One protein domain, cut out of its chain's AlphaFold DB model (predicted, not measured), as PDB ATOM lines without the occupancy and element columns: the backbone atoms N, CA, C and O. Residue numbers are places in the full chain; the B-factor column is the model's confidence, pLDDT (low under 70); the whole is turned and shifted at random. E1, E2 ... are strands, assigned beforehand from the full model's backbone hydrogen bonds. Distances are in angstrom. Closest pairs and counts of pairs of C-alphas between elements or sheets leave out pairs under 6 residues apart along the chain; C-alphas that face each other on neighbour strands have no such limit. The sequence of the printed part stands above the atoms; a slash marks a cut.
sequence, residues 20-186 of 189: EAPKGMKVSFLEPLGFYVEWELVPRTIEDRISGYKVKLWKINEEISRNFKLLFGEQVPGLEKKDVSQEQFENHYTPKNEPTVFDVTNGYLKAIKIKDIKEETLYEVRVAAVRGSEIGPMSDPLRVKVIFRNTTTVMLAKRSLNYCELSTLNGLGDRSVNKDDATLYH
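What this domain is: This is residues 20 to 186 of the 189 residues of the protein "Fibronectin type-III domain-containing protein" of Leptidea sinapis (UniProt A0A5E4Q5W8). A strongly twisted wall of strands, E3, E6, E8, E9, E10, E11 and E12, has the small sheet E1-E2-E7 over one face, the two only partly face to face, and a long thin arm ending in the hairpin E4-E5 sticks out and makes much of the length. The printed part has 167 residues, no named helix and thirteen named strands, E1 to E13 in order along the chain. The class is all strand, though 76 residues, under half, are in named strands; the large sheet is branched, its neighbour pairs antiparallel, and E1-E2-E7 is antiparallel too. The whole is elongated, 74 by 40 by 27 A, and only just loose, close to compact, with a radius of gyration of the C-alphas of 18.9 A.

How they stand to each other: Start at E8, residues 122 to 131, which has three neighbours. On one side lies E3, residues 52 to 59, with N 54 and O 128 2.8 A apart. On the other side, staggered, are E9, residues 134 to 138, a hairpin with E8, N 136 to O 129 2.8 A, and E10, residues 142 to 148, N 123 to O 144 2.9 A. On E3's other side find the edge strand E6, residues 100 to 104, N 55 to O 102 2.9 A. E10, E11, residues 153 to 159, and E12, residues 164 to 170, form a meander, each strand the antiparallel neighbour of the one before; N 145 and O 157 are 2.9 A apart, and N 158 and O 165 are 2.8 A apart. E13, residues 183 to 185, meets E12 only at a point. In the second sheet, E1, residues 26 to 30, is a hairpin with E2, residues 34 to 38, N 28 to O 36 2.9 A; E7, residues 111 to 114, has N 112 2.9 A from O 37. The closest C-alphas of E1 and E11 are those of Phe 29 and Leu 156, 6.9 A. E3 and E7 are near each other. E4, residues 67 to 71, and E5, residues 74 to 78, form a hairpin, N 71 to O 74 3.1 A; both are apart from E10.

Where its parts are: Find C-alpha 26 at (-140.885, 16.226, 11.803), where E1 begins. E8, the longest strand, spans 30.1 A to C-alpha 131 at (-144.920, -4.210, 3.559); E3 spans 23.3 A. E13 ends at C-alpha 185, (-140.588, 31.286, 17.435).

The domain as a whole: The farthest C-alphas, Ile 46 and Phe 72, are 74.6 A apart. The printed part has no cut; long links join E2 to E3, E5 to E6 and E12 to E13. Mean pLDDT of the printed part is 82.3; residues 46 to 47, 63 to 71, 73 to 83 and 170 to 186 are under 70.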
ATOM      1  N   GLU A  20    -151.616   2.190   6.070       91.06
ATOM      2  CA  GLU A  20    -151.802   3.594   6.429       91.06
ATOM      3  C   GLU A  20    -150.568   4.437   6.081       91.06
ATOM      4  O   GLU A  20    -149.421   3.979   6.141       91.06
ATOM      5  N   ALA A  21    -150.807   5.713   5.767       93.75
ATOM      6  CA  ALA A  21    -149.742   6.686   5.580       93.75
ATOM      7  C   ALA A  21    -149.065   6.992   6.929       93.75
ATOM      8  O   ALA A  21    -149.765   7.200   7.926       93.75
ATOM      9  N   PRO A  22    -147.724   7.080   6.984       95.69
ATOM     10  CA  PRO A  22    -147.015   7.588   8.154       95.69
ATOM     11  C   PRO A  22    -147.486   8.994   8.552       95.69
ATOM     12  O   PRO A  22    -147.702   9.856   7.697       95.69
ATOM     13  N   LYS A  23    -147.616   9.231   9.859       95.75
ATOM     14  CA  LYS A  23    -148.106  10.491  10.445       95.75
ATOM     15  C   LYS A  23    -147.035  11.145  11.316       95.75
ATOM     16  O   LYS A  23    -145.959  10.585  11.530       95.75
ATOM     17  N   GLY A  24    -147.322  12.359  11.790       94.62
ATOM     18  CA  GLY A  24    -146.481  13.054  12.767       94.62
ATOM     19  C   GLY A  24    -145.078  13.391  12.260       94.62
ATOM     20  O   GLY A  24    -144.133  13.391  13.048       94.62
ATOM     21  N   MET A  25    -144.923  13.647  10.954       96.31
ATOM     22  CA  MET A  25    -143.612  13.951  10.382       96.31
ATOM     23  C   MET A  25    -142.995  15.211  10.987       96.31
ATOM     24  O   MET A  25    -143.642  16.256  11.089       96.31
ATOM     25  N   LYS A  26    -141.708  15.121  11.317       96.31
ATOM     26  CA  LYS A  26    -140.885  16.226  11.803       96.31
ATOM     27  C   LYS A  26    -139.565  16.239  11.054       96.31
ATOM     28  O   LYS A  26    -138.997  15.191  10.758       96.31
ATOM     29  N   VAL A  27    -139.073  17.437  10.764       96.38
ATOM     30  CA  VAL A  27    -137.745  17.641  10.188       96.38
ATOM     31  C   VAL A  27    -136.983  18.613  11.069       96.38
ATOM     32  O   VAL A  27    -137.487  19.685  11.409       96.38
ATOM     33  N   SER A  28    -135.766  18.227  11.418       95.06
ATOM     34  CA  SER A  28    -134.805  19.043  12.147       95.06
ATOM     35  C   SER A  28    -133.532  19.193  11.323       95.06
ATOM     36  O   SER A  28    -133.224  18.360  10.469       95.06
ATOM     37  N   PHE A  29    -132.788  20.262  11.581       92.69
ATOM     38  CA  PHE A  29    -131.475  20.458  10.982       92.69
ATOM     39  C   PHE A  29    -130.472  19.458  11.561       92.69
ATOM     40  O   PHE A  29    -130.519  19.125  12.746       92.69
ATOM     41  N   LEU A  30    -129.570  18.984  10.711       92.06
ATOM     42  CA  LEU A  30    -128.456  18.121  11.067       92.06
ATOM     43  C   LEU A  30    -127.166  18.748  10.539       92.06
ATOM     44  O   LEU A  30    -127.136  19.224   9.405       92.06
ATOM     45  N   GLU A  31    -126.106  18.699  11.342       85.56
ATOM     46  CA  GLU A  31    -124.759  19.091  10.933       85.56
ATOM     47  C   GLU A  31    -123.895  17.846  10.629       85.56
ATOM     48  O   GLU A  31    -123.952  16.872  11.395       85.56
ATOM     49  N   PRO A  32    -123.101  17.823   9.535       87.31
ATOM     50  CA  PRO A  32    -123.031  18.816   8.450       87.31
ATOM     51  C   PRO A  32    -124.337  18.882   7.636       87.31
ATOM     52  O   PRO A  32    -125.121  17.935   7.688       87.31
ATOM     53  N   LEU A  33    -124.536  19.991   6.903       90.62
ATOM     54  CA  LEU A  33    -125.784  20.411   6.239       90.62
ATOM     55  C   LEU A  33    -126.663  19.239   5.764       90.62
ATOM     56  O   LEU A  33    -126.441  18.620   4.719       90.62
ATOM     57  N   GLY A  34    -127.678  18.950   6.571       95.06
ATOM     58  CA  GLY A  34    -128.538  17.795   6.407       95.06
ATOM     59  C   GLY A  34    -129.871  17.939   7.128       95.06
ATOM     60  O   GLY A  34    -130.132  18.909   7.846       95.06
ATOM     61  N   PHE A  35    -130.710  16.926   6.957       96.75
ATOM     62  CA  PHE A  35    -131.987  16.795   7.641       96.75
ATOM     63  C   PHE A  35    -132.000  15.555   8.525       96.75
ATOM     64  O   PHE A  35    -131.594  14.466   8.118       96.75
ATOM     65  N   TYR A  36    -132.527  15.710   9.729       97.38
ATOM     66  CA  TYR A  36    -132.987  14.606  10.551       97.38
ATOM     67  C   TYR A  36    -134.509  14.536  10.430       97.38
ATOM     68  O   TYR A  36    -135.211  15.452  10.859       97.38
ATOM     69  N   VAL A  37    -135.003  13.494   9.762       98.12
ATOM     70  CA  VAL A  37    -136.426  13.297   9.465       98.12
ATOM     71  C   VAL A  37    -136.966  12.236  10.410       98.12
ATOM     72  O   VAL A  37    -136.403  11.145  10.460       98.12
ATOM     73  N   GLU A  38    -138.050  12.530  11.120       98.12
ATOM     74  CA  GLU A  38    -138.737  11.612  12.032       98.12
ATOM     75  C   GLU A  38    -140.219  11.488  11.669       98.12
ATOM     76  O   GLU A  38    -140.812  12.428  11.140       98.12
ATOM     77  N   TRP A  39    -140.825  10.341  11.967       97.88
ATOM     78  CA  TRP A  39    -142.257  10.072  11.803       97.88
ATOM     79  C   TRP A  39    -142.776   9.177  12.937       97.88
ATOM     80  O   TRP A  39    -142.018   8.696  13.784       97.88
ATOM     81  N   GLU A  40    -144.084   8.956  12.981       96.50
ATOM     82  CA  GLU A  40    -144.712   7.989  13.880       96.50
ATOM     83  C   GLU A  40    -144.746   6.596  13.249       96.50
ATOM     84  O   GLU A  40    -144.947   6.441  12.043       96.50
ATOM     85  N   LEU A  41    -144.562   5.560  14.070       93.69
ATOM     86  CA  LEU A  41    -144.669   4.185  13.593       93.69
ATOM     87  C   LEU A  41    -146.111   3.898  13.172       93.69
ATOM     88  O   LEU A  41    -147.040   4.070  13.957       93.69
ATOM     89  N   VAL A  42    -146.271   3.410  11.945       92.00
ATOM     90  CA  VAL A  42    -147.560   2.909  11.457       92.00
ATOM     91  C   VAL A  42    -147.991   1.717  12.330       92.00
ATOM     92  O   VAL A  42    -147.155   0.828  12.563       92.00
ATOM     93  N   PRO A  43    -149.242   1.699  12.841       84.38
ATOM     94  CA  PRO A  43    -149.767   0.591  13.635       84.38
ATOM     95  C   PRO A  43    -149.577  -0.749  12.928       84.38
ATOM     96  O   PRO A  43    -149.637  -0.832  11.704       84.38
ATOM     97  N   ARG A  44    -149.328  -1.806  13.704       73.69
ATOM     98  CA  ARG A  44    -149.053  -3.140  13.161       73.69
ATOM     99  C   ARG A  44    -150.004  -4.163  13.739       73.69
ATOM    100  O   ARG A  44    -150.196  -4.204  14.954       73.69
ATOM    101  N   THR A  45    -150.499  -5.040  12.880       70.31
ATOM    102  CA  THR A  45    -151.015  -6.347  13.289       70.31
ATOM    103  C   THR A  45    -149.931  -7.403  13.050       70.31
ATOM    104  O   THR A  45    -148.899  -7.129  12.432       70.31
ATOM    105  N   ILE A  46    -150.121  -8.614  13.578       65.06
ATOM    106  CA  ILE A  46    -149.191  -9.738  13.355       65.06
ATOM    107  C   ILE A  46    -149.114 -10.095  11.858       65.06
ATOM    108  O   ILE A  46    -148.063 -10.513  11.376       65.06
ATOM    109  N   GLU A  47    -150.207  -9.873  11.128       67.06
ATOM    110  CA  GLU A  47    -150.340 -10.128   9.692       67.06
ATOM    111  C   GLU A  47    -149.785  -8.958   8.848       67.06
ATOM    112  O   GLU A  47    -149.213  -9.188   7.784       67.06
ATOM    113  N   ASP A  48    -149.806  -7.727   9.381       71.94
ATOM    114  CA  ASP A  48    -149.304  -6.504   8.733       71.94
ATOM    115  C   ASP A  48    -147.951  -6.038   9.261       71.94
ATOM    116  O   ASP A  48    -147.761  -4.924   9.773       71.94
ATOM    117  N   ARG A  49    -146.942  -6.896   9.107       85.19
ATOM    118  CA  ARG A  49    -145.580  -6.507   9.462       85.19
ATOM    119  C   ARG A  49    -145.000  -5.538   8.431       85.19
ATOM    120  O   ARG A  49    -144.567  -5.934   7.350       85.19
ATOM    121  N   ILE A  50    -144.881  -4.275   8.832       91.88
ATOM    122  CA  ILE A  50    -144.093  -3.264   8.119       91.88
ATOM    123  C   ILE A  50    -142.631  -3.722   8.030       91.88
ATOM    124  O   ILE A  50    -141.968  -3.930   9.055       91.88
ATOM    125  N   SER A  51    -142.128  -3.889   6.806       93.81
ATOM    126  CA  SER A  51    -140.737  -4.253   6.525       93.81
ATOM    127  C   SER A  51    -139.812  -3.040   6.600       93.81
ATOM    128  O   SER A  51    -138.658  -3.175   7.008       93.81
ATOM    129  N   GLY A  52    -140.320  -1.849   6.288       96.31
ATOM    130  CA  GLY A  52    -139.524  -0.632   6.271       96.31
ATOM    131  C   GLY A  52    -140.307   0.614   5.888       96.31
ATOM    132  O   GLY A  52    -141.538   0.612   5.861       96.31
ATOM    133  N   TYR A  53    -139.570   1.671   5.563       97.94
ATOM    134  CA  TYR A  53    -140.113   2.927   5.053       97.94
ATOM    135  C   TYR A  53    -139.323   3.402   3.835       97.94
ATOM    136  O   TYR A  53    -138.118   3.171   3.738       97.94
ATOM    137  N   LYS A  54    -139.999   4.101   2.925       98.00
ATOM    138  CA  LYS A  54    -139.393   4.841   1.817       98.00
ATOM    139  C   LYS A  54    -139.552   6.329   2.079       98.00
ATOM    140  O   LYS A  54    -140.671   6.836   2.077       98.00
ATOM    141  N   VAL A  55    -138.436   7.020   2.279       98.44
ATOM    142  CA  VAL A  55    -138.403   8.480   2.402       98.44
ATOM    143  C   VAL A  55    -138.061   9.058   1.037       98.44
ATOM    144  O   VAL A  55    -137.064   8.676   0.430       98.44
ATOM    145  N   LYS A  56    -138.897   9.959   0.535       98.31
ATOM    146  CA  LYS A  56    -138.691  10.641  -0.741       98.31
ATOM    147  C   LYS A  56    -138.436  12.120  -0.496       98.31
ATOM    148  O   LYS A  56    -139.173  12.758   0.256       98.31
ATOM    149  N   LEU A  57    -137.395  12.638  -1.136       98.25
ATOM    150  CA  LEU A  57    -136.965  14.027  -1.053       98.25
ATOM    151  C   LEU A  57    -136.959  14.639  -2.454       98.25
ATOM    152  O   LEU A  57    -136.157  14.249  -3.302       98.25
ATOM    153  N   TRP A  58    -137.820  15.620  -2.687       97.62
ATOM    154  CA  TRP A  58    -137.861  16.385  -3.929       97.62
ATOM    155  C   TRP A  58    -137.169  17.723  -3.756       97.62
ATOM    156  O   TRP A  58    -137.367  18.396  -2.746       97.62
ATOM    157  N   LYS A  59    -136.415  18.143  -4.774       95.81
ATOM    158  CA  LYS A  59    -135.996  19.536  -4.919       95.81
ATOM    159  C   LYS A  59    -137.106  20.305  -5.634       95.81
ATOM    160  O   LYS A  59    -137.436  19.976  -6.774       95.81
ATOM    161  N   ILE A  60    -137.648  21.315  -4.963       93.88
ATOM    162  CA  ILE A  60    -138.733  22.146  -5.480       93.88
ATOM    163  C   ILE A  60    -138.139  23.357  -6.184       93.88
ATOM    164  O   ILE A  60    -137.285  24.054  -5.633       93.88
ATOM    165  N   ASN A  61    -138.600  23.606  -7.405       87.31
ATOM    166  CA  ASN A  61    -138.171  24.782  -8.147       87.31
ATOM    167  C   ASN A  61    -138.881  26.033  -7.598       87.31
ATOM    168  O   ASN A  61    -140.112  26.091  -7.501       87.31
ATOM    169  N   GLU A  62    -138.085  27.032  -7.225       82.12
ATOM    170  CA  GLU A  62    -138.548  28.370  -6.850       82.12
ATOM    171  C   GLU A  62    -138.329  29.317  -8.034       82.12
ATOM    172  O   GLU A  62    -137.306  29.239  -8.724       82.12
ATOM    173  N   GLU A  63    -139.289  30.203  -8.289       68.81
ATOM    174  CA  GLU A  63    -139.139  31.209  -9.335       68.81
ATOM    175  C   GLU A  63    -138.189  32.316  -8.878       68.81
ATOM    176  O   GLU A  63    -138.365  32.898  -7.818       68.81
ATOM    177  N   ILE A  64    -137.193  32.666  -9.689       61.50
ATOM    178  CA  ILE A  64    -136.387  33.865  -9.447       61.50
ATOM    179  C   ILE A  64    -136.816  34.911 -10.473       61.50
ATOM    180  O   ILE A  64    -136.266  34.976 -11.572       61.50
ATOM    181  N   SER A  65    -137.803  35.736 -10.124       55.69
ATOM    182  CA  SER A  65    -138.147  36.902 -10.941       55.69
ATOM    183  C   SER A  65    -137.043  37.956 -10.825       55.69
ATOM    184  O   SER A  65    -136.652  38.318  -9.721       55.69
ATOM    185  N   ARG A  66    -136.521  38.476 -11.939       52.62
ATOM    186  CA  ARG A  66    -135.619  39.641 -11.931       52.62
ATOM    187  C   ARG A  66    -136.417  40.866 -12.359       52.62
ATOM    188  O   ARG A  66    -136.885  40.909 -13.491       52.62
ATOM    189  N   ASN A  67    -136.558  41.847 -11.471       55.47
ATOM    190  CA  ASN A  67    -137.294  43.077 -11.753       55.47
ATOM    191  C   ASN A  67    -136.318  44.250 -11.863       55.47
ATOM    192  O   ASN A  67    -135.660  44.615 -10.893       55.47
ATOM    193  N   PHE A  68    -136.255  44.891 -13.026       55.81
ATOM    194  CA  PHE A  68    -135.539  46.156 -13.170       55.81
ATOM    195  C   PHE A  68    -136.385  47.277 -12.565       55.81
ATOM    196  O   PHE A  68    -137.570  47.399 -12.882       55.81
ATOM    197  N   LYS A  69    -135.794  48.100 -11.694       57.94
ATOM    198  CA  LYS A  69    -136.437  49.335 -11.230       57.94
ATOM    199  C   LYS A  69    -135.886  50.491 -12.054       57.94
ATOM    200  O   LYS A  69    -134.674  50.650 -12.166       57.94
ATOM    201  N   LEU A  70    -136.781  51.297 -12.624       53.03
ATOM    202  CA  LEU A  70    -136.408  52.573 -13.225       53.03
ATOM    203  C   LEU A  70    -136.218  53.590 -12.098       53.03
ATOM    204  O   LEU A  70    -137.180  53.963 -11.427       53.03
ATOM    205  N   LEU A  71    -134.979  54.020 -11.882       57.25
ATOM    206  CA  LEU A  71    -134.634  55.124 -10.989       57.25
ATOM    207  C   LEU A  71    -134.167  56.278 -11.872       57.25
ATOM    208  O   LEU A  71    -133.208  56.133 -12.617       57.25
ATOM    209  N   PHE A  72    -134.882  57.404 -11.837       74.12
ATOM    210  CA  PHE A  72    -134.569  58.600 -12.638       74.12
ATOM    211  C   PHE A  72    -134.473  58.370 -14.162       74.12
ATOM    212  O   PHE A  72    -133.766  59.089 -14.856       74.12
ATOM    213  N   GLY A  73    -135.198  57.385 -14.700       66.94
ATOM    214  CA  GLY A  73    -135.150  57.049 -16.130       66.94
ATOM    215  C   GLY A  73    -133.990  56.129 -16.528       66.94
ATOM    216  O   GLY A  73    -133.940  55.693 -17.675       66.94
ATOM    217  N   GLU A  74    -133.116  55.760 -15.588       61.12
ATOM    218  CA  GLU A  74    -132.083  54.746 -15.786       61.12
ATOM    219  C   GLU A  74    -132.573  53.374 -15.300       61.12
ATOM    220  O   GLU A  74    -133.216  53.249 -14.250       61.12
ATOM    221  N   GLN A  75    -132.285  52.318 -16.071       56.56
ATOM    222  CA  GLN A  75    -132.533  50.943 -15.636       56.56
ATOM    223  C   GLN A  75    -131.475  50.545 -14.615       56.56
ATOM    224  O   GLN A  75    -130.333  50.258 -14.970       56.56
ATOM    225  N   VAL A  76    -131.869  50.473 -13.347       61.31
ATOM    226  CA  VAL A  76    -131.014  49.926 -12.298       61.31
ATOM    227  C   VAL A  76    -131.409  48.461 -12.084       61.31
ATOM    228  O   VAL A  76    -132.593  48.176 -11.847       61.31
ATOM    229  N   PRO A  77    -130.470  47.499 -12.184       56.56
ATOM    230  CA  PRO A  77    -130.772  46.102 -11.914       56.56
ATOM    231  C   PRO A  77    -131.186  45.937 -10.450       56.56
ATOM    232  O   PRO A  77    -130.377  46.042  -9.533       56.56
ATOM    233  N   GLY A  78    -132.474  45.672 -10.242       57.03
ATOM    234  CA  GLY A  78    -133.006  45.176  -8.984       57.03
ATOM    235  C   GLY A  78    -133.043  43.651  -9.025       57.03
ATOM    236  O   GLY A  78    -133.595  43.046  -9.942       57.03
ATOM    237  N   LEU A  79    -132.456  42.995  -8.032       53.16
ATOM    238  CA  LEU A  79    -132.688  41.570  -7.805       53.16
ATOM    239  C   LEU A  79    -133.769  41.449  -6.737       53.16
ATOM    240  O   LEU A  79    -133.488  41.531  -5.547       53.16
ATOM    241  N   GLU A  80    -135.018  41.294  -7.165       56.19
ATOM    242  CA  GLU A  80    -136.119  40.960  -6.263       56.19
ATOM    243  C   GLU A  80    -136.367  39.452  -6.324       56.19
ATOM    244  O   GLU A  80    -137.158  38.968  -7.129       56.19
ATOM    245  N   LYS A  81    -135.667  38.686  -5.482       58.47
ATOM    246  CA  LYS A  81    -135.898  37.243  -5.374       58.47
ATOM    247  C   LYS A  81    -137.262  37.009  -4.711       58.47
ATOM    248  O   LYS A  81    -137.421  37.263  -3.518       58.47
ATOM    249  N   LYS A  82    -138.248  36.550  -5.481       58.66
ATOM    250  CA  LYS A  82    -139.541  36.106  -4.953       58.66
ATOM    251  C   LYS A  82    -139.478  34.611  -4.691       58.66
ATOM    252  O   LYS A  82    -139.650  33.833  -5.612       58.66
ATOM    253  N   ASP A  83    -139.271  34.211  -3.443       63.12
ATOM    254  CA  ASP A  83    -139.272  32.796  -3.048       63.12
ATOM    255  C   ASP A  83    -140.711  32.230  -3.060       63.12
ATOM    256  O   ASP A  83    -141.331  31.986  -2.025       63.12
ATOM    257  N   VAL A  84    -141.276  32.073  -4.259       71.75
ATOM    258  CA  VAL A  84    -142.582  31.458  -4.504       71.75
ATOM    259  C   VAL A  84    -142.347  30.130  -5.210       71.75
ATOM    260  O   VAL A  84    -141.718  30.060  -6.266       71.75
ATOM    261  N   SER A  85    -142.848  29.054  -4.608       75.38
ATOM    262  CA  SER A  85    -142.806  27.735  -5.235       75.38
ATOM    263  C   SER A  85    -143.725  27.698  -6.453       75.38
ATOM    264  O   SER A  85    -144.882  28.107  -6.368       75.38
ATOM    265  N   GLN A  86    -143.228  27.141  -7.557       77.50
ATOM    266  CA  GLN A  86    -144.016  26.926  -8.777       77.50
ATOM    267  C   GLN A  86    -144.875  25.653  -8.729       77.50
ATOM    268  O   GLN A  86    -145.613  25.353  -9.666       77.50
ATOM    269  N   GLU A  87    -144.765  24.879  -7.650       82.88
ATOM    270  CA  GLU A  87    -145.376  23.563  -7.516       82.88
ATOM    271  C   GLU A  87    -146.473  23.592  -6.451       82.88
ATOM    272  O   GLU A  87    -146.269  24.106  -5.342       82.88
ATOM    273  N   GLN A  88    -147.629  23.001  -6.775       86.19
ATOM    274  CA  GLN A  88    -148.751  22.860  -5.845       86.19
ATOM    275  C   GLN A  88    -148.306  22.127  -4.576       86.19
ATOM    276  O   GLN A  88    -147.418  21.275  -4.609       86.19
ATOM    277  N   PHE A  89    -148.898  22.490  -3.440       90.56
ATOM    278  CA  PHE A  89    -148.524  21.953  -2.137       90.56
ATOM    279  C   PHE A  89    -149.737  21.310  -1.469       90.56
ATOM    280  O   PHE A  89    -150.403  21.921  -0.638       90.56
ATOM    281  N   GLU A  90    -150.041  20.089  -1.905       90.75
ATOM    282  CA  GLU A  90    -151.241  19.332  -1.546       90.75
ATOM    283  C   GLU A  90    -150.935  17.825  -1.518       90.75
ATOM    284  O   GLU A  90    -150.005  17.358  -2.183       90.75
ATOM    285  N   ASN A  91    -151.744  17.040  -0.799       86.56
ATOM    286  CA  ASN A  91    -151.541  15.591  -0.649       86.56
ATOM    287  C   ASN A  91    -151.572  14.830  -1.980       86.56
ATOM    288  O   ASN A  91    -150.716  13.985  -2.235       86.56
ATOM    289  N   HIS A  92    -152.532  15.162  -2.841       87.44
ATOM    290  CA  HIS A  92    -152.780  14.465  -4.107       87.44
ATOM    291  C   HIS A  92    -151.827  14.898  -5.227       87.44
ATOM    292  O   HIS A  92    -151.773  14.260  -6.276       87.44
ATOM    293  N   TYR A  93    -151.072  15.977  -5.013       90.56
ATOM    294  CA  TYR A  93    -150.079  16.460  -5.958       90.56
ATOM    295  C   TYR A  93    -148.711  15.872  -5.622       90.56
ATOM    296  O   TYR A  93    -148.343  15.822  -4.453       90.56
ATOM    297  N   THR A  94    -147.942  15.452  -6.624       90.00
ATOM    298  CA  THR A  94    -146.530  15.074  -6.458       90.00
ATOM    299  C   THR A  94    -145.673  16.045  -7.262       90.00
ATOM    300  O   THR A  94    -146.047  16.339  -8.403       90.00
ATOM    301  N   PRO A  95    -144.544  16.533  -6.712       92.75
ATOM    302  CA  PRO A  95    -143.632  17.382  -7.462       92.75
ATOM    303  C   PRO A  95    -143.195  16.747  -8.788       92.75
ATOM    304  O   PRO A  95    -143.051  15.526  -8.880       92.75
ATOM    305  N   LYS A  96    -142.979  17.572  -9.819       90.19
ATOM    306  CA  LYS A  96    -142.702  17.085 -11.188       90.19
ATOM    307  C   LYS A  96    -141.340  16.407 -11.323       90.19
ATOM    308  O   LYS A  96    -141.180  15.517 -12.154       90.19
ATOM    309  N   ASN A  97    -140.356  16.870 -10.556       91.69
ATOM    310  CA  ASN A  97    -138.993  16.349 -10.606       91.69
ATOM    311  C   ASN A  97    -138.913  14.959  -9.961       91.69
ATOM    312  O   ASN A  97    -139.721  14.611  -9.099       91.69
ATOM    313  N   GLU A  98    -137.902  14.173 -10.325       95.38
ATOM    314  CA  GLU A  98    -137.666  12.896  -9.653       95.38
ATOM    315  C   GLU A  98    -137.166  13.110  -8.212       95.38
ATOM    316  O   GLU A  98    -136.288  13.949  -7.974       95.38
ATOM    317  N   PRO A  99    -137.702  12.364  -7.228       97.50
ATOM    318  CA  PRO A  99    -137.200  12.413  -5.865       97.50
ATOM    319  C   PRO A  99    -135.889  11.651  -5.725       97.50
ATOM    320  O   PRO A  99    -135.690  10.594  -6.321       97.50
ATOM    321  N   THR A 100    -135.061  12.095  -4.785       98.00
ATOM    322  CA  THR A 100    -134.089  11.200  -4.154       98.00
ATOM    323  C   THR A 100    -134.834  10.264  -3.202       98.00
ATOM    324  O   THR A 100    -135.639  10.722  -2.387       98.00
ATOM    325  N   VAL A 101    -134.597   8.957  -3.315       98.00
ATOM    326  CA  VAL A 101    -135.280   7.927  -2.519       98.00
ATOM    327  C   VAL A 101    -134.310   7.323  -1.512       98.00
ATOM    328  O   VAL A 101    -133.213   6.912  -1.877       98.00
ATOM    329  N   PHE A 102    -134.744   7.229  -0.259       98.06
ATOM    330  CA  PHE A 102    -134.006   6.592   0.823       98.06
ATOM    331  C   PHE A 102    -134.813   5.429   1.397       98.06
ATOM    332  O   PHE A 102    -135.958   5.604   1.825       98.06
ATOM    333  N   ASP A 103    -134.199   4.248   1.428       97.62
ATOM    334  CA  ASP A 103    -134.794   3.035   1.978       97.62
ATOM    335  C   ASP A 103    -134.393   2.837   3.442       97.62
ATOM    336  O   ASP A 103    -133.214   2.774   3.790       97.62
ATOM    337  N   VAL A 104    -135.393   2.699   4.307       96.75
ATOM    338  CA  VAL A 104    -135.234   2.387   5.727       96.75
ATOM    339  C   VAL A 104    -135.681   0.946   5.925       96.75
ATOM    340  O   VAL A 104    -136.862   0.672   6.115       96.75
ATOM    341  N   THR A 105    -134.740   0.004   5.859       92.69
ATOM    342  CA  THR A 105    -134.988  -1.453   5.779       92.69
ATOM    343  C   THR A 105    -135.345  -2.121   7.112       92.69
ATOM    344  O   THR A 105    -135.219  -3.334   7.276       92.69
ATOM    345  N   ASN A 106    -135.800  -1.338   8.084       92.38
ATOM    346  CA  ASN A 106    -136.258  -1.827   9.370       92.38
ATOM    347  C   ASN A 106    -137.517  -1.059   9.762       92.38
ATOM    348  O   ASN A 106    -137.443   0.108  10.143       92.38
ATOM    349  N   GLY A 107    -138.668  -1.733   9.717       90.44
ATOM    350  CA  GLY A 107    -139.952  -1.122  10.054       90.44
ATOM    351  C   GLY A 107    -140.028  -0.548  11.471       90.44
ATOM    352  O   GLY A 107    -140.935   0.227  11.749       90.44
ATOM    353  N   TYR A 108    -139.133  -0.921  12.402       91.94
ATOM    354  CA  TYR A 108    -139.065  -0.348  13.758       91.94
ATOM    355  C   TYR A 108    -138.333   0.997  13.822       91.94
ATOM    356  O   TYR A 108    -138.425   1.688  14.836       91.94
ATOM    357  N   LEU A 109    -137.616   1.379  12.765       95.12
ATOM    358  CA  LEU A 109    -137.002   2.695  12.676       95.12
ATOM    359  C   LEU A 109    -138.044   3.722  12.257       95.12
ATOM    360  O   LEU A 109    -138.811   3.515  11.322       95.12
ATOM    361  N   LYS A 110    -138.029   4.853  12.955       95.56
ATOM    362  CA  LYS A 110    -138.957   5.968  12.753       95.56
ATOM    363  C   LYS A 110    -138.251   7.273  12.385       95.56
ATOM    364  O   LYS A 110    -138.796   8.353  12.584       95.56
ATOM    365  N   ALA A 111    -136.993   7.159  11.962       97.62
ATOM    366  CA  ALA A 111    -136.147   8.294  11.653       97.62
ATOM    367  C   ALA A 111    -135.062   7.949  10.628       97.62
ATOM    368  O   ALA A 111    -134.604   6.805  10.560       97.62
ATOM    369  N   ILE A 112    -134.605   8.955   9.882       98.06
ATOM    370  CA  ILE A 112    -133.436   8.879   9.000       98.06
ATOM    371  C   ILE A 112    -132.625  10.180   9.049       98.06
ATOM    372  O   ILE A 112    -133.158  11.265   9.281       98.06
ATOM    373  N   LYS A 113    -131.316  10.063   8.805       97.88
ATOM    374  CA  LYS A 113    -130.414  11.189   8.547       97.88
ATOM    375  C   LYS A 113    -130.181  11.311   7.043       97.88
ATOM    376  O   LYS A 113    -129.651  10.383   6.439       97.88
ATOM    377  N   ILE A 114    -130.537  12.451   6.471       97.31
ATOM    378  CA  ILE A 114    -130.248  12.815   5.085       97.31
ATOM    379  C   ILE A 114    -129.115  13.838   5.104       97.31
ATOM    380  O   ILE A 114    -129.203  14.836   5.816       97.31
ATOM    381  N   LYS A 115    -128.047  13.579   4.355       95.19
ATOM    382  CA  LYS A 115    -126.862  14.445   4.263       95.19
ATOM    383  C   LYS A 115    -126.802  15.132   2.899       95.19
ATOM    384  O   LYS A 115    -127.617  14.832   2.028       95.19
ATOM    385  N   ASP A 116    -125.829  16.024   2.738       92.00
ATOM    386  CA  ASP A 116    -125.482  16.670   1.466       92.00
ATOM    387  C   ASP A 116    -126.635  17.494   0.872       92.00
ATOM    388  O   ASP A 116    -126.849  17.569  -0.342       92.00
ATOM    389  N   ILE A 117    -127.398  18.130   1.762       94.56
ATOM    390  CA  ILE A 117    -128.447  19.076   1.399       94.56
ATOM    391  C   ILE A 117    -127.796  20.365   0.888       94.56
ATOM    392  O   ILE A 117    -126.737  20.766   1.362       94.56
ATOM    393  N   LYS A 118    -128.415  21.024  -0.096       92.56
ATOM    394  CA  LYS A 118    -127.943  22.318  -0.602       92.56
ATOM    395  C   LYS A 118    -128.567  23.455   0.194       92.56
ATOM    396  O   LYS A 118    -129.759  23.423   0.504       92.56
ATOM    397  N   GLU A 119    -127.761  24.467   0.488       88.25
ATOM    398  CA  GLU A 119    -128.231  25.707   1.101       88.25
ATOM    399  C   GLU A 119    -129.269  26.401   0.213       88.25
ATOM    400  O   GLU A 119    -129.300  26.196  -1.008       88.25
ATOM    401  N   GLU A 120    -130.150  27.191   0.836       88.81
ATOM    402  CA  GLU A 120    -131.129  28.045   0.148       88.81
ATOM    403  C   GLU A 120    -132.014  27.304  -0.868       88.81
ATOM    404  O   GLU A 120    -132.580  27.904  -1.782       88.81
ATOM    405  N   THR A 121    -132.150  25.988  -0.706       92.81
ATOM    406  CA  THR A 121    -132.919  25.122  -1.592       92.81
ATOM    407  C   THR A 121    -134.167  24.638  -0.870       92.81
ATOM    408  O   THR A 121    -134.086  24.076   0.223       92.81
ATOM    409  N   LEU A 122    -135.328  24.848  -1.492       95.06
ATOM    410  CA  LEU A 122    -136.591  24.319  -1.004       95.06
ATOM    411  C   LEU A 122    -136.701  22.830  -1.336       95.06
ATOM    412  O   LEU A 122    -136.633  22.424  -2.499       95.06
ATOM    413  N   TYR A 123    -136.915  22.023  -0.307       97.31
ATOM    414  CA  TYR A 123    -137.163  20.598  -0.439       97.31
ATOM    415  C   TYR A 123    -138.572  20.245   0.001       97.31
ATOM    416  O   TYR A 123    -139.119  20.885   0.893       97.31
ATOM    417  N   GLU A 124    -139.134  19.191  -0.578       97.88
ATOM    418  CA  GLU A 124    -140.332  18.528  -0.072       97.88
ATOM    419  C   GLU A 124    -139.980  17.104   0.352       97.88
ATOM    420  O   GLU A 124    -139.372  16.354  -0.411       97.88
ATOM    421  N   VAL A 125    -140.340  16.740   1.581       98.12
ATOM    422  CA  VAL A 125    -140.160  15.404   2.153       98.12
ATOM    423  C   VAL A 125    -141.517  14.729   2.272       98.12
ATOM    424  O   VAL A 125    -142.480  15.352   2.723       98.12
ATOM    425  N   ARG A 126    -141.573  13.443   1.911       98.00
ATOM    426  CA  ARG A 126    -142.689  12.535   2.217       98.00
ATOM    427  C   ARG A 126    -142.162  11.157   2.603       98.00
ATOM    428  O   ARG A 126    -141.090  10.754   2.148       98.00
ATOM    429  N   VAL A 127    -142.921  10.420   3.408       98.19
ATOM    430  CA  VAL A 127    -142.575   9.058   3.847       98.19
ATOM    431  C   VAL A 127    -143.723   8.108   3.528       98.19
ATOM    432  O   VAL A 127    -144.872   8.424   3.804       98.19
ATOM    433  N   ALA A 128    -143.419   6.930   2.986       97.12
ATOM    434  CA  ALA A 128    -144.372   5.833   2.825       97.12
ATOM    435  C   ALA A 128    -143.914   4.602   3.609       97.12
ATOM    436  O   ALA A 128    -142.719   4.304   3.670       97.12
ATOM    437  N   ALA A 129    -144.862   3.871   4.192       96.25
ATOM    438  CA  ALA A 129    -144.599   2.566   4.787       96.25
ATOM    439  C   ALA A 129    -144.462   1.488   3.704       96.25
ATOM    440  O   ALA A 129    -145.055   1.592   2.631       96.25
ATOM    441  N   VAL A 130    -143.677   0.451   3.985       95.25
ATOM    442  CA  VAL A 130    -143.451  -0.679   3.078       95.25
ATOM    443  C   VAL A 130    -143.813  -1.980   3.789       95.25
ATOM    444  O   VAL A 130    -143.405  -2.196   4.933       95.25
ATOM    445  N   ARG A 131    -144.555  -2.857   3.107       92.06
ATOM    446  CA  ARG A 131    -144.920  -4.210   3.559       92.06
ATOM    447  C   ARG A 131    -144.587  -5.203   2.455       92.06
ATOM    448  O   ARG A 131    -145.234  -5.228   1.413       92.06
ATOM    449  N   GLY A 132    -143.548  -6.012   2.659       88.62
ATOM    450  CA  GLY A 132    -143.033  -6.882   1.597       88.62
ATOM    451  C   GLY A 132    -142.608  -6.054   0.378       88.62
ATOM    452  O   GLY A 132    -141.695  -5.238   0.489       88.62
ATOM    453  N   SER A 133    -143.284  -6.250  -0.757       89.31
ATOM    454  CA  SER A 133    -143.102  -5.476  -1.995       89.31
ATOM    455  C   SER A 133    -144.089  -4.313  -2.167       89.31
ATOM    456  O   SER A 133    -143.978  -3.558  -3.129       89.31
ATOM    457  N   GLU A 134    -145.069  -4.174  -1.278       92.00
ATOM    458  CA  GLU A 134    -146.095  -3.139  -1.350       92.00
ATOM    459  C   GLU A 134    -145.607  -1.837  -0.709       92.00
ATOM    460  O   GLU A 134    -145.044  -1.839   0.390       92.00
ATOM    461  N   ILE A 135    -145.847  -0.719  -1.394       94.00
ATOM    462  CA  ILE A 135    -145.582   0.629  -0.891       94.00
ATOM    463  C   ILE A 135    -146.932   1.265  -0.575       94.00
ATOM    464  O   ILE A 135    -147.773   1.404  -1.462       94.00
ATOM    465  N   GLY A 136    -147.117   1.649   0.684       93.31
ATOM    466  CA  GLY A 136    -148.313   2.336   1.145       93.31
ATOM    467  C   GLY A 136    -148.412   3.781   0.643       93.31
ATOM    468  O   GLY A 136    -147.513   4.290  -0.039       93.31
ATOM    469  N   PRO A 137    -149.497   4.481   1.001       94.56
ATOM    470  CA  PRO A 137    -149.660   5.893   0.700       94.56
ATOM    471  C   PRO A 137    -148.571   6.737   1.377       94.56
ATOM    472  O   PRO A 137    -148.022   6.390   2.427       94.56
ATOM    473  N   MET A 138    -148.257   7.867   0.746       96.00
ATOM    474  CA  MET A 138    -147.317   8.848   1.283       96.00
ATOM    475  C   MET A 138    -147.960   9.629   2.428       96.00
ATOM    476  O   MET A 138    -149.153   9.922   2.396       96.00
ATOM    477  N   SER A 139    -147.140  10.017   3.399       96.88
ATOM    478  CA  SER A 139    -147.477  11.036   4.387       96.88
ATOM    479  C   SER A 139    -147.864  12.361   3.725       96.88
ATOM    480  O   SER A 139    -147.485  12.633   2.577       96.88
ATOM    481  N   ASP A 140    -148.498  13.236   4.505       96.25
ATOM    482  CA  ASP A 140    -148.660  14.641   4.131       96.25
ATOM    483  C   ASP A 140    -147.298  15.265   3.759       96.25
ATOM    484  O   ASP A 140    -146.265  14.900   4.345       96.25
ATOM    485  N   PRO A 141    -147.258  16.199   2.793       97.19
ATOM    486  CA  PRO A 141    -146.024  16.839   2.387       97.19
ATOM    487  C   PRO A 141    -145.515  17.792   3.462       97.19
ATOM    488  O   PRO A 141    -146.265  18.559   4.071       97.19
ATOM    489  N   LEU A 142    -144.197  17.784   3.643       97.44
ATOM    490  CA  LEU A 142    -143.499  18.750   4.475       97.44
ATOM    491  C   LEU A 142    -142.424  19.430   3.639       97.44
ATOM    492  O   LEU A 142    -141.473  18.788   3.190       97.44
ATOM    493  N   ARG A 143    -142.577  20.735   3.426       96.81
ATOM    494  CA  ARG A 143    -141.572  21.557   2.764       96.81
ATOM    495  C   ARG A 143    -140.604  22.135   3.776       96.81
ATOM    496  O   ARG A 143    -141.022  22.618   4.826       96.81
ATOM    497  N   VAL A 144    -139.319  22.089   3.455       96.38
ATOM    498  CA  VAL A 144    -138.240  22.535   4.331       96.38
ATOM    499  C   VAL A 144    -137.165  23.269   3.537       96.38
ATOM    500  O   VAL A 144    -136.816  22.864   2.428       96.38
ATOM    501  N   LYS A 145    -136.640  24.356   4.102       94.88
ATOM    502  CA  LYS A 145    -135.537  25.141   3.540       94.88
ATOM    503  C   LYS A 145    -134.587  25.546   4.659       94.88
ATOM    504  O   LYS A 145    -135.027  26.048   5.694       94.88
ATOM    505  N   VAL A 146    -133.293  25.318   4.444       93.06
ATOM    506  CA  VAL A 146    -132.235  25.844   5.314       93.06
ATOM    507  C   VAL A 146    -131.823  27.201   4.769       93.06
ATOM    508  O   VAL A 146    -131.432  27.296   3.604       93.06
ATOM    509  N   ILE A 147    -131.942  28.228   5.605       89.81
ATOM    510  CA  ILE A 147    -131.680  29.620   5.250       89.81
ATOM    511  C   ILE A 147    -130.478  30.111   6.050       89.81
ATOM    512  O   ILE A 147    -130.453  29.991   7.278       89.81
ATOM    513  N   PHE A 148    -129.502  30.690   5.363       85.94
ATOM    514  CA  PHE A 148    -128.312  31.266   5.981       85.94
ATOM    515  C   PHE A 148    -128.446  32.785   5.990       85.94
ATOM    516  O   PHE A 148    -128.365  33.445   4.956       85.94
ATOM    517  N   ARG A 149    -128.647  33.372   7.176       79.31
ATOM    518  CA  ARG A 149    -128.706  34.839   7.305       79.31
ATOM    519  C   ARG A 149    -127.307  35.458   7.303       79.31
ATOM    520  O   ARG A 149    -127.115  36.564   6.808       79.31
ATOM    521  N   ASN A 150    -126.355  34.761   7.912       80.50
ATOM    522  CA  ASN A 150    -124.929  35.078   7.967       80.50
ATOM    523  C   ASN A 150    -124.154  33.781   8.292       80.50
ATOM    524  O   ASN A 150    -124.745  32.704   8.342       80.50
ATOM    525  N   THR A 151    -122.848  33.876   8.551       78.44
ATOM    526  CA  THR A 151    -121.987  32.719   8.864       78.44
ATOM    527  C   THR A 151    -122.329  32.001  10.174       78.44
ATOM    528  O   THR A 151    -121.902  30.871  10.374       78.44
ATOM    529  N   THR A 152    -123.075  32.642  11.074       76.94
ATOM    530  CA  THR A 152    -123.346  32.150  12.439       76.94
ATOM    531  C   THR A 152    -124.806  31.792  12.694       76.94
ATOM    532  O   THR A 152    -125.115  31.121  13.676       76.94
ATOM    533  N   THR A 153    -125.712  32.261  11.839       81.62
ATOM    534  CA  THR A 153    -127.156  32.156  12.030       81.62
ATOM    535  C   THR A 153    -127.750  31.335  10.904       81.62
ATOM    536  O   THR A 153    -127.873  31.805   9.768       81.62
ATOM    537  N   VAL A 154    -128.176  30.127  11.263       88.44
ATOM    538  CA  VAL A 154    -128.916  29.229  10.383       88.44
ATOM    539  C   VAL A 154    -130.366  29.200  10.825       88.44
ATOM    540  O   VAL A 154    -130.675  29.163  12.013       88.44
ATOM    541  N   MET A 155    -131.272  29.235   9.862       90.25
ATOM    542  CA  MET A 155    -132.700  29.109  10.098       90.25
ATOM    543  C   MET A 155    -133.241  27.902   9.342       90.25
ATOM    544  O   MET A 155    -132.812  27.603   8.229       90.25
ATOM    545  N   LEU A 156    -134.206  27.219   9.943       93.19
ATOM    546  CA  LEU A 156    -134.950  26.136   9.319       93.19
ATOM    547  C   LEU A 156    -136.392  26.594   9.118       93.19
ATOM    548  O   LEU A 156    -137.168  26.666  10.073       93.19
ATOM    549  N   ALA A 157    -136.745  26.915   7.877       93.50
ATOM    550  CA  ALA A 157    -138.118  27.206   7.497       93.50
ATOM    551  C   ALA A 157    -138.832  25.896   7.160       93.50
ATOM    552  O   ALA A 157    -138.332  25.105   6.358       93.50
ATOM    553  N   LYS A 158    -139.998  25.669   7.758       94.81
ATOM    554  CA  LYS A 158    -140.842  24.490   7.553       94.81
ATOM    555  C   LYS A 158    -142.251  24.921   7.182       94.81
ATOM    556  O   LYS A 158    -142.806  25.845   7.773       94.81
ATOM    557  N   ARG A 159    -142.853  24.211   6.237       94.00
ATOM    558  CA  ARG A 159    -144.251  24.373   5.845       94.00
ATOM    559  C   ARG A 159    -144.903  23.006   5.735       94.00
ATOM    560  O   ARG A 159    -144.465  22.172   4.950       94.00
ATOM    561  N   SER A 160    -145.961  22.805   6.504       94.19
ATOM    562  CA  SER A 160    -146.919  21.710   6.373       94.19
ATOM    563  C   SER A 160    -148.238  22.266   5.827       94.19
ATOM    564  O   SER A 160    -148.390  23.481   5.682       94.19
ATOM    565  N   LEU A 161    -149.204  21.403   5.516       90.69
ATOM    566  CA  LEU A 161    -150.522  21.832   5.038       90.69
ATOM    567  C   LEU A 161    -151.245  22.744   6.036       90.69
ATOM    568  O   LEU A 161    -151.965  23.648   5.630       90.69
ATOM    569  N   ASN A 162    -151.013  22.529   7.334       89.88
ATOM    570  CA  ASN A 162    -151.756  23.197   8.405       89.88
ATOM    571  C   ASN A 162    -150.944  24.256   9.164       89.88
ATOM    572  O   ASN A 162    -151.493  24.929  10.032       89.88
ATOM    573  N   TYR A 163    -149.638  24.377   8.906       88.19
ATOM    574  CA  TYR A 163    -148.788  25.317   9.636       88.19
ATOM    575  C   TYR A 163    -147.518  25.693   8.872       88.19
ATOM    576  O   TYR A 163    -146.996  24.927   8.060       88.19
ATOM    577  N   CYS A 164    -146.982  26.859   9.223       88.69
ATOM    578  CA  CYS A 164    -145.641  27.306   8.870       88.69
ATOM    579  C   CYS A 164    -144.847  27.535  10.161       88.69
ATOM    580  O   CYS A 164    -145.400  27.987  11.162       88.69
ATOM    581  N   GLU A 165    -143.559  27.216  10.148       90.69
ATOM    582  CA  GLU A 165    -142.669  27.387  11.294       90.69
ATOM    583  C   GLU A 165    -141.298  27.866  10.817       90.69
ATOM    584  O   GLU A 165    -140.786  27.390   9.804       90.69
ATOM    585  N   LEU A 166    -140.691  28.786  11.563       89.69
ATOM    586  CA  LEU A 166    -139.318  29.222  11.352       89.69
ATOM    587  C   LEU A 166    -138.541  29.027  12.652       89.69
ATOM    588  O   LEU A 166    -138.813  29.689  13.652       89.69
ATOM    589  N   SER A 167    -137.571  28.118  12.643       88.44
ATOM    590  CA  SER A 167    -136.708  27.861  13.799       88.44
ATOM    591  C   SER A 167    -135.348  28.517  13.562       88.44
ATOM    592  O   SER A 167    -134.756  28.321  12.502       88.44
ATOM    593  N   THR A 168    -134.836  29.280  14.531       85.88
ATOM    594  CA  THR A 168    -133.464  29.815  14.471       85.88
ATOM    595  C   THR A 168    -132.533  28.891  15.242       85.88
ATOM    596  O   THR A 168    -132.841  28.487  16.360       85.88
ATOM    597  N   LEU A 169    -131.399  28.555  14.639       80.94
ATOM    598  CA  LEU A 169    -130.365  27.700  15.201       80.94
ATOM    599  C   LEU A 169    -129.168  28.597  15.527       80.94
ATOM    600  O   LEU A 169    -128.405  28.985  14.641       80.94
ATOM    601  N   ASN A 170    -129.053  28.978  16.797       62.88
ATOM    602  CA  ASN A 170    -127.911  29.725  17.314       62.88
ATOM    603  C   ASN A 170    -126.919  28.710  17.899       62.88
ATOM    604  O   ASN A 170    -127.320  27.920  18.745       62.88
ATOM    605  N   GLY A 171    -125.651  28.720  17.467       52.97
ATOM    606  CA  GLY A 171    -124.614  27.889  18.106       52.97
ATOM    607  C   GLY A 171    -123.729  27.030  17.202       52.97
ATOM    608  O   GLY A 171    -123.102  26.106  17.700       52.97
ATOM    609  N   LEU A 172    -123.599  27.323  15.903       52.59
ATOM    610  CA  LEU A 172    -122.604  26.628  15.055       52.59
ATOM    611  C   LEU A 172    -121.146  27.038  15.360       52.59
ATOM    612  O   LEU A 172    -120.207  26.531  14.754       52.59
ATOM    613  N   GLY A 173    -120.951  27.953  16.313       40.97
ATOM    614  CA  GLY A 173    -119.663  28.245  16.926       40.97
ATOM    615  C   GLY A 173    -119.531  27.513  18.259       40.97
ATOM    616  O   GLY A 173    -119.968  28.032  19.278       40.97
ATOM    617  N   ASP A 174    -118.860  26.364  18.215       36.81
ATOM    618  CA  ASP A 174    -118.293  25.620  19.349       36.81
ATOM    619  C   ASP A 174    -119.253  24.711  20.166       36.81
ATOM    620  O   ASP A 174    -120.111  25.159  20.918       36.81
ATOM    621  N   ARG A 175    -118.980  23.396  20.075       37.69
ATOM    622  CA  ARG A 175    -119.425  22.269  20.934       37.69
ATOM    623  C   ARG A 175    -120.901  21.840  20.904       37.69
ATOM    624  O   ARG A 175    -121.784  22.495  21.435       37.69
ATOM    625  N   SER A 176    -121.098  20.606  20.420       41.53
ATOM    626  CA  SER A 176    -122.161  19.657  20.804       41.53
ATOM    627  C   SER A 176    -123.511  20.290  21.157       41.53
ATOM    628  O   SER A 176    -123.854  20.405  22.335       41.53
ATOM    629  N   VAL A 177    -124.298  20.655  20.145       37.75
ATOM    630  CA  VAL A 177    -125.666  21.121  20.380       37.75
ATOM    631  C   VAL A 177    -126.506  19.945  20.877       37.75
ATOM    632  O   VAL A 177    -126.819  18.997  20.152       37.75
ATOM    633  N   ASN A 178    -126.800  20.016  22.171       36.97
ATOM    634  CA  ASN A 178    -127.751  19.185  22.878       36.97
ATOM    635  C   ASN A 178    -129.158  19.446  22.315       36.97
ATOM    636  O   ASN A 178    -129.449  20.532  21.817       36.97
ATOM    637  N   LYS A 179    -130.035  18.444  22.383       43.06
ATOM    638  CA  LYS A 179    -131.341  18.398  21.695       43.06
ATOM    639  C   LYS A 179    -132.351  19.490  22.112       43.06
ATOM    640  O   LYS A 179    -133.431  19.543  21.528       43.06
ATOM    641  N   ASP A 180    -131.993  20.351  23.063       38.97
ATOM    642  CA  ASP A 180    -132.924  21.180  23.833       38.97
ATOM    643  C   ASP A 180    -132.810  22.700  23.579       38.97
ATOM    644  O   ASP A 180    -133.669  23.442  24.045       38.97
ATOM    645  N   ASP A 181    -131.843  23.185  22.784       36.25
ATOM    646  CA  ASP A 181    -131.607  24.637  22.590       36.25
ATOM    647  C   ASP A 181    -132.235  25.244  21.315       36.25
ATOM    648  O   ASP A 181    -131.848  26.314  20.834       36.25
ATOM    649  N   ALA A 182    -133.263  24.605  20.753       40.44
ATOM    650  CA  ALA A 182    -134.052  25.222  19.688       40.44
ATOM    651  C   ALA A 182    -135.014  26.268  20.281       40.44
ATOM    652  O   ALA A 182    -136.070  25.932  20.816       40.44
ATOM    653  N   THR A 183    -134.687  27.557  20.144       40.91
ATOM    654  CA  THR A 183    -135.651  28.629  20.440       40.91
ATOM    655  C   THR A 183    -136.728  28.637  19.346       40.91
ATOM    656  O   THR A 183    -136.504  29.108  18.227       40.91
ATOM    657  N   LEU A 184    -137.897  28.067  19.653       38.03
ATOM    658  CA  LEU A 184    -139.073  28.072  18.781       38.03
ATOM    659  C   LEU A 184    -139.741  29.450  18.800       38.03
ATOM    660  O   LEU A 184    -140.360  29.836  19.791       38.03
ATOM    661  N   TYR A 185    -139.692  30.161  17.677       36.91
ATOM    662  CA  TYR A 185    -140.588  31.286  17.435       36.91
ATOM    663  C   TYR A 185    -141.795  30.784  16.641       36.91
ATOM    664  O   TYR A 185    -141.721  30.532  15.438       36.91
ATOM    665  N   HIS A 186    -142.928  30.615  17.323       31.11
ATOM    666  CA  HIS A 186    -144.208  30.373  16.664       31.11
ATOM    667  C   HIS A 186    -144.758  31.690  16.118       31.11
ATOM    668  O   HIS A 186    -145.522  32.381  16.789       31.11
TER     669      HIS A 186